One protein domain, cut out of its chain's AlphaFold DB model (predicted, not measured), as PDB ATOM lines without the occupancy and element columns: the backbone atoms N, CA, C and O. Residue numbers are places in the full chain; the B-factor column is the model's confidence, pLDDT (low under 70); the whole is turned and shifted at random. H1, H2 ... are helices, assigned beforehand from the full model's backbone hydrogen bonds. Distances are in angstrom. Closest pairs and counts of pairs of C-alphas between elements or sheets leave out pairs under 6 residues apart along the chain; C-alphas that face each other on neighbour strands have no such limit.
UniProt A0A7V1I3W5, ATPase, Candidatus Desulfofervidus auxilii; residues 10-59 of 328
ATOM      1  N   GLU A  10     -18.894 -52.008 -49.408       90.50
ATOM      2  CA  GLU A  10     -19.137 -50.576 -49.217       90.50
ATOM      3  C   GLU A  10     -20.040 -50.292 -48.005       90.50
ATOM      4  O   GLU A  10     -19.782 -49.351 -47.252       90.50
ATOM      5  N   ASP A  11     -21.035 -51.149 -47.753       91.62
ATOM      6  CA  ASP A  11     -21.931 -51.032 -46.600       91.62
ATOM      7  C   ASP A  11     -21.211 -51.327 -45.279       91.62
ATOM      8  O   ASP A  11     -21.446 -50.648 -44.276       91.62
ATOM      9  N   ILE A  12     -20.283 -52.291 -45.282       93.75
ATOM     10  CA  ILE A  12     -19.440 -52.610 -44.120       93.75
ATOM     11  C   ILE A  12     -18.565 -51.406 -43.757       93.75
ATOM     12  O   ILE A  12     -18.545 -50.989 -42.594       93.75
ATOM     13  N   VAL A  13     -17.907 -50.810 -44.756       92.38
ATOM     14  CA  VAL A  13     -17.060 -49.623 -44.569       92.38
ATOM     15  C   VAL A  13     -17.896 -48.439 -44.074       92.38
ATOM     16  O   VAL A  13     -17.513 -47.757 -43.121       92.38
ATOM     17  N   LYS A  14     -19.074 -48.218 -44.670       90.69
ATOM     18  CA  LYS A  14     -20.020 -47.172 -44.257       90.69
ATOM     19  C   LYS A  14     -20.447 -47.339 -42.798       90.69
ATOM     20  O   LYS A  14     -20.429 -46.371 -42.040       90.69
ATOM     21  N   GLN A  15     -20.790 -48.559 -42.381       90.12
ATOM     22  CA  GLN A  15     -21.191 -48.847 -41.004       90.12
ATOM     23  C   GLN A  15     -20.058 -48.550 -40.010       90.12
ATOM     24  O   GLN A  15     -20.311 -47.942 -38.970       90.12
ATOM     25  N   ARG A  16     -18.815 -48.929 -40.339       90.75
ATOM     26  CA  ARG A  16     -17.641 -48.647 -39.502       90.75
ATOM     27  C   ARG A  16     -17.404 -47.147 -39.338       90.75
ATOM     28  O   ARG A  16     -17.200 -46.681 -38.219       90.75
ATOM     29  N   LEU A  17     -17.436 -46.394 -40.436       86.50
ATOM     30  CA  LEU A  17     -17.201 -44.949 -40.405       86.50
ATOM     31  C   LEU A  17     -18.272 -44.218 -39.583       86.50
ATOM     32  O   LEU A  17     -17.927 -43.365 -38.774       86.50
ATOM     33  N   HIS A  18     -19.543 -44.610 -39.705       83.50
ATOM     34  CA  HIS A  18     -20.622 -44.026 -38.900       83.50
ATOM     35  C   HIS A  18     -20.542 -44.387 -37.407       83.50
ATOM     36  O   HIS A  18     -20.919 -43.581 -36.563       83.50
ATOM     37  N   GLN A  19     -20.055 -45.581 -37.050       74.88
ATOM     38  CA  GLN A  19     -19.886 -45.968 -35.642       74.88
ATOM     39  C   GLN A  19     -18.792 -45.155 -34.934       74.88
ATOM     40  O   GLN A  19     -18.916 -44.882 -33.740       74.88
ATOM     41  N   GLN A  20     -17.751 -44.721 -35.654       64.44
ATOM     42  CA  GLN A  20     -16.698 -43.862 -35.099       64.44
ATOM     43  C   GLN A  20     -17.190 -42.440 -34.770       64.44
ATOM     44  O   GLN A  20     -16.644 -41.804 -33.871       64.44
ATOM     45  N   GLU A  21     -18.247 -41.959 -35.430       63.56
ATOM     46  CA  GLU A  21     -18.822 -40.621 -35.216       63.56
ATOM     47  C   GLU A  21     -19.721 -40.515 -33.965       63.56
ATOM     48  O   GLU A  21     -20.149 -39.421 -33.614       63.56
ATOM     49  N   ILE A  22     -20.009 -41.619 -33.264       61.84
ATOM     50  CA  ILE A  22     -20.907 -41.645 -32.088       61.84
ATOM     51  C   ILE A  22     -20.120 -41.656 -30.750       61.84
ATOM     52  O   ILE A  22     -20.701 -41.515 -29.675       61.84
ATOM     53  N   GLY A  23     -18.787 -41.784 -30.784       58.72
ATOM     54  CA  GLY A  23     -17.931 -41.834 -29.586       58.72
ATOM     55  C   GLY A  23     -17.733 -40.483 -28.874       58.72
ATOM     56  O   GLY A  23     -17.809 -39.422 -29.493       58.72
ATOM     57  N   PHE A  24     -17.443 -40.525 -27.563       52.78
ATOM     58  CA  PHE A  24     -17.192 -39.365 -26.689       52.78
ATOM     59  C   PHE A  24     -16.084 -38.447 -27.258       52.78
ATOM     60  O   PHE A  24     -14.900 -38.688 -27.036       52.78
ATOM     61  N   GLY A  25     -16.475 -37.405 -28.005       59.44
ATOM     62  CA  GLY A  25     -15.573 -36.421 -28.627       59.44
ATOM     63  C   GLY A  25     -15.811 -36.124 -30.117       59.44
ATOM     64  O   GLY A  25     -15.041 -35.367 -30.705       59.44
ATOM     65  N   ALA A  26     -16.835 -36.699 -30.755       55.28
ATOM     66  CA  ALA A  26     -17.054 -36.526 -32.191       55.28
ATOM     67  C   ALA A  26     -17.554 -35.118 -32.584       55.28
ATOM     68  O   ALA A  26     -18.610 -34.659 -32.146       55.28
ATOM     69  N   ASN A  27     -16.812 -34.453 -33.478       50.47
ATOM     70  CA  ASN A  27     -17.287 -33.273 -34.200       50.47
ATOM     71  C   ASN A  27     -18.394 -33.698 -35.172       50.47
ATOM     72  O   ASN A  27     -18.127 -34.377 -36.165       50.47
ATOM     73  N   ILE A  28     -19.629 -33.272 -34.894       54.69
ATOM     74  CA  ILE A  28     -20.799 -33.485 -35.754       54.69
ATOM     75  C   ILE A  28     -20.637 -32.608 -36.998       54.69
ATOM     76  O   ILE A  28     -21.183 -31.511 -37.103       54.69
ATOM     77  N   THR A  29     -19.831 -33.075 -37.944       48.56
ATOM     78  CA  THR A  29     -19.736 -32.456 -39.263       48.56
ATOM     79  C   THR A  29     -20.924 -32.964 -40.069       48.56
ATOM     80  O   THR A  29     -21.171 -34.166 -40.141       48.56
ATOM     81  N   SER A  30     -21.721 -32.045 -40.603       49.25
ATOM     82  CA  SER A  30     -22.974 -32.342 -41.291       49.25
ATOM     83  C   SER A  30     -22.807 -33.399 -42.391       49.25
ATOM     84  O   SER A  30     -21.841 -33.385 -43.155       49.25
ATOM     85  N   LYS A  31     -23.792 -34.306 -42.465       55.56
ATOM     86  CA  LYS A  31     -23.967 -35.347 -43.487       55.56
ATOM     87  C   LYS A  31     -23.759 -34.789 -44.901       55.56
ATOM     88  O   LYS A  31     -24.705 -34.339 -45.542       55.56
ATOM     89  N   LYS A  32     -22.541 -34.874 -45.426       53.62
ATOM     90  CA  LYS A  32     -22.335 -35.003 -46.867       53.62
ATOM     91  C   LYS A  32     -22.248 -36.491 -47.145       53.62
ATOM     92  O   LYS A  32     -21.269 -37.125 -46.760       53.62
ATOM     93  N   GLU A  33     -23.279 -37.051 -47.773       58.19
ATOM     94  CA  GLU A  33     -23.176 -38.392 -48.343       58.19
ATOM     95  C   GLU A  33     -21.966 -38.412 -49.281       58.19
ATOM     96  O   GLU A  33     -21.899 -37.663 -50.258       58.19
ATOM     97  N   LYS A  34     -20.955 -39.213 -48.932       63.50
ATOM     98  CA  LYS A  34     -19.791 -39.404 -49.795       63.50
ATOM     99  C   LYS A  34     -20.239 -40.178 -51.036       63.50
ATOM    100  O   LYS A  34     -20.963 -41.161 -50.903       63.50
ATOM    101  N   LYS A  35     -19.771 -39.758 -52.223       66.94
ATOM    102  CA  LYS A  35     -20.029 -40.445 -53.506       66.94
ATOM    103  C   LYS A  35     -19.599 -41.923 -53.484       66.94
ATOM    104  O   LYS A  35     -20.217 -42.731 -54.162       66.94
ATOM    105  N   SER A  36     -18.571 -42.272 -52.704       79.31
ATOM    106  CA  SER A  36     -18.190 -43.661 -52.421       79.31
ATOM    107  C   SER A  36     -17.507 -43.791 -51.059       79.31
ATOM    108  O   SER A  36     -16.779 -42.889 -50.631       79.31
ATOM    109  N   TYR A  37     -17.724 -44.923 -50.386       87.25
ATOM    110  CA  TYR A  37     -17.065 -45.258 -49.116       87.25
ATOM    111  C   TYR A  37     -15.890 -46.230 -49.292       87.25
ATOM    112  O   TYR A  37     -15.026 -46.294 -48.419       87.25
ATOM    113  N   LEU A  38     -15.803 -46.929 -50.430       89.19
ATOM    114  CA  LEU A  38     -14.760 -47.919 -50.718       89.19
ATOM    115  C   LEU A  38     -13.313 -47.398 -50.608       89.19
ATOM    116  O   LEU A  38     -12.488 -48.154 -50.099       89.19
ATOM    117  N   PRO A  39     -12.968 -46.142 -50.976       89.44
ATOM    118  CA  PRO A  39     -11.597 -45.635 -50.826       89.44
ATOM    119  C   PRO A  39     -11.061 -45.648 -49.387       89.44
ATOM    120  O   PRO A  39      -9.856 -45.559 -49.174       89.44
ATOM    121  N   TYR A  40     -11.943 -45.752 -48.389       89.81
ATOM    122  CA  TYR A  40     -11.584 -45.786 -46.972       89.81
ATOM    123  C   TYR A  40     -11.479 -47.205 -46.402       89.81
ATOM    124  O   TYR A  40     -11.378 -47.350 -45.178       89.81
ATOM    125  N   VAL A  41     -11.543 -48.234 -47.254       92.88
ATOM    126  CA  VAL A  41     -11.468 -49.642 -46.852       92.88
ATOM    127  C   VAL A  41     -10.202 -49.922 -46.041       92.88
ATOM    128  O   VAL A  41      -9.109 -49.455 -46.361       92.88
ATOM    129  N   LYS A  42     -10.357 -50.697 -44.970       92.19
ATOM    130  CA  LYS A  42      -9.258 -51.200 -44.141       92.19
ATOM    131  C   LYS A  42      -9.262 -52.724 -44.100       92.19
ATOM    132  O   LYS A  42     -10.257 -53.366 -44.426       92.19
ATOM    133  N   ALA A  43      -8.159 -53.307 -43.631       91.94
ATOM    134  CA  ALA A  43      -8.033 -54.755 -43.458       91.94
ATOM    135  C   ALA A  43      -9.157 -55.348 -42.583       91.94
ATOM    136  O   ALA A  43      -9.681 -56.409 -42.900       91.94
ATOM    137  N   GLU A  44      -9.583 -54.635 -41.537       92.88
ATOM    138  CA  GLU A  44     -10.706 -55.040 -40.676       92.88
ATOM    139  C   GLU A  44     -12.042 -55.158 -41.431       92.88
ATOM    140  O   GLU A  44     -12.831 -56.056 -41.140       92.88
ATOM    141  N   ASP A  45     -12.275 -54.309 -42.440       94.75
ATOM    142  CA  ASP A  45     -13.478 -54.370 -43.275       94.75
ATOM    143  C   ASP A  45     -13.451 -55.614 -44.172       94.75
ATOM    144  O   ASP A  45     -14.469 -56.280 -44.332       94.75
ATOM    145  N   LEU A  46     -12.277 -55.959 -44.713       94.12
ATOM    146  CA  LEU A  46     -12.074 -57.158 -45.534       94.12
ATOM    147  C   LEU A  46     -12.205 -58.445 -44.709       94.12
ATOM    148  O   LEU A  46     -12.786 -59.419 -45.183       94.12
ATOM    149  N   ILE A  47     -11.727 -58.440 -43.463       93.62
ATOM    150  CA  ILE A  47     -11.913 -59.568 -42.543       93.62
ATOM    151  C   ILE A  47     -13.398 -59.738 -42.215       93.62
ATOM    152  O   ILE A  47     -13.940 -60.832 -42.343       93.62
ATOM    153  N   LYS A  48     -14.094 -58.644 -41.881       94.50
ATOM    154  CA  LYS A  48     -15.543 -58.663 -41.632       94.50
ATOM    155  C   LYS A  48     -16.352 -59.063 -42.873       94.50
ATOM    156  O   LYS A  48     -17.425 -59.641 -42.732       94.50
ATOM    157  N   TYR A  49     -15.845 -58.770 -44.068       95.12
ATOM    158  CA  TYR A  49     -16.424 -59.216 -45.334       95.12
ATOM    159  C   TYR A  49     -16.297 -60.733 -45.549       95.12
ATOM    160  O   TYR A  49     -17.136 -61.314 -46.233       95.12
ATOM    161  N   GLY A  50     -15.288 -61.376 -44.947       94.44
ATOM    162  CA  GLY A  50     -15.099 -62.831 -44.981       94.44
ATOM    163  C   GLY A  50     -13.702 -63.299 -45.394       94.44
ATOM    164  O   GLY A  50     -13.517 -64.489 -45.629       94.44
ATOM    165  N   PHE A  51     -12.720 -62.402 -45.519       94.44
ATOM    166  CA  PHE A  51     -11.340 -62.807 -45.781       94.44
ATOM    167  C   PHE A  51     -10.600 -63.219 -44.505       94.44
ATOM    168  O   PHE A  51     -10.721 -62.583 -43.462       94.44
ATOM    169  N   GLU A  52      -9.740 -64.229 -44.619       96.06
ATOM    170  CA  GLU A  52      -8.849 -64.634 -43.530       96.06
ATOM    171  C   GLU A  52      -7.772 -63.574 -43.245       96.06
ATOM    172  O   GLU A  52      -7.197 -62.969 -44.158       96.06
ATOM    173  N   SER A  53      -7.457 -63.360 -41.966       92.75
ATOM    174  CA  SER A  53      -6.535 -62.305 -41.518       92.75
ATOM    175  C   SER A  53      -5.107 -62.498 -42.041       92.75
ATOM    176  O   SER A  53      -4.476 -61.537 -42.488       92.75
ATOM    177  N   GLU A  54      -4.615 -63.740 -42.068       94.19
ATOM    178  CA  GLU A  54      -3.303 -64.081 -42.633       94.19
ATOM    179  C   GLU A  54      -3.229 -63.794 -44.135       94.19
ATOM    180  O   GLU A  54      -2.176 -63.414 -44.651       94.19
ATOM    181  N   PHE A  55      -4.348 -63.964 -44.841       93.69
ATOM    182  CA  PHE A  55      -4.426 -63.735 -46.276       93.69
ATOM    183  C   PHE A  55      -4.364 -62.239 -46.598       93.69
ATOM    184  O   PHE A  55      -3.535 -61.824 -47.408       93.69
ATOM    185  N   ILE A  56      -5.159 -61.414 -45.908       91.94
ATOM    186  CA  ILE A  56      -5.108 -59.950 -46.063       91.94
ATOM    187  C   ILE A  56      -3.756 -59.387 -45.610       91.94
ATOM    188  O   ILE A  56      -3.237 -58.468 -46.240       91.94
ATOM    189  N   GLY A  57      -3.123 -59.982 -44.593       90.38
ATOM    190  CA  GLY A  57      -1.779 -59.604 -44.149       90.38
ATOM    191  C   GLY A  57      -0.696 -59.743 -45.230       90.38
ATOM    192  O   GLY A  57       0.308 -59.036 -45.184       90.38
ATOM    193  N   ARG A  58      -0.905 -60.604 -46.238       94.00
ATOM    194  CA  ARG A  58      -0.006 -60.759 -47.399       94.00
ATOM    195  C   ARG A  58      -0.306 -59.779 -48.543       94.00
ATOM    196  O   ARG A  58       0.427 -59.770 -49.530       94.00
ATOM    197  N   LEU A  59      -1.353 -58.960 -48.425       90.00
ATOM    198  CA  LEU A  59      -1.802 -57.992 -49.431       90.00
ATOM    199  C   LEU A  59      -1.720 -56.554 -48.874       90.00
ATOM    200  O   LEU A  59      -2.746 -55.944 -48.578       90.00
TER     201      LEU A  59
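Overview. This is residues 10 to 59 of the 328 residues of the protein "ATPase" of Candidatus Desulfofervidus auxilii (UniProt A0A7V1I3W5). Three short helices stand in a loose row, H1 then H2 then H3, and a wide open loop, residues 21 to 42, swings out beyond H1 at the end of the row away from H3 and comes back past the first residues of H1 to reach H2. H2 is the middle of the row, with H1 and H3 on its two sides, and residues 22 to 28 of the loop stick out free. The printed part has 50 residues with three named helices, in the order H1, H2, H3 along the chain, and no named strand; the class is all helix, though under half of the residues, 23 of 50, are in named elements. The whole is loose, with a radius of gyration of the C-alphas of 13.0 A, and only just flat, spanning 37 by 26 by 14 A.

Along the chain. H1 is residues 10 to 20, the longest helix with 11 residues and 15.8 A from first to last C-alpha; it begins with C-alpha 10 at (-19.137, -50.576, -49.217) and ends with C-alpha 20 at (-16.698, -43.862, -35.099). After the stretch of residues 21 to 42, H2 is residues 43 to 49, 9.7 A long from first to last C-alpha. H3 is residues 53 to 57, 6.1 A long from first to last C-alpha, and ends with C-alpha 57 at (-1.779, -59.604, -44.149).

Arrangement. H1 and H2 touch, with the C-alphas of Val 13 and Asp 45 the closest, 6.1 A apart. Their lines stand at a steep tilt of 59 degrees, and they run opposite ways. H2 and H3 touch, with the C-alphas of Ile 47 and Ser 53 the closest, 6.1 A apart. H1 and H3 are apart. In H1, H2 and H3 every O i to N i+4 pair is within hydrogen-bond range.

Size, cuts and confidence. The two C-alphas farthest apart are those of Ser 30 and Glu 54, 37.4 A. The C-alphas of Glu 10 and Leu 59, the first and last printed, are 18.9 A apart. The printed part has no cut. The link from H1 to H2, 22 residues, is long, and the link from H2 to H3, 3 residues, is tight. The C-alphas of residues 21 to 42 lie 6 to 19 A from the mean of all C-alphas. The mean pLDDT of the printed part is 80.2, and residues 20 to 35 of this predicted model are under 70.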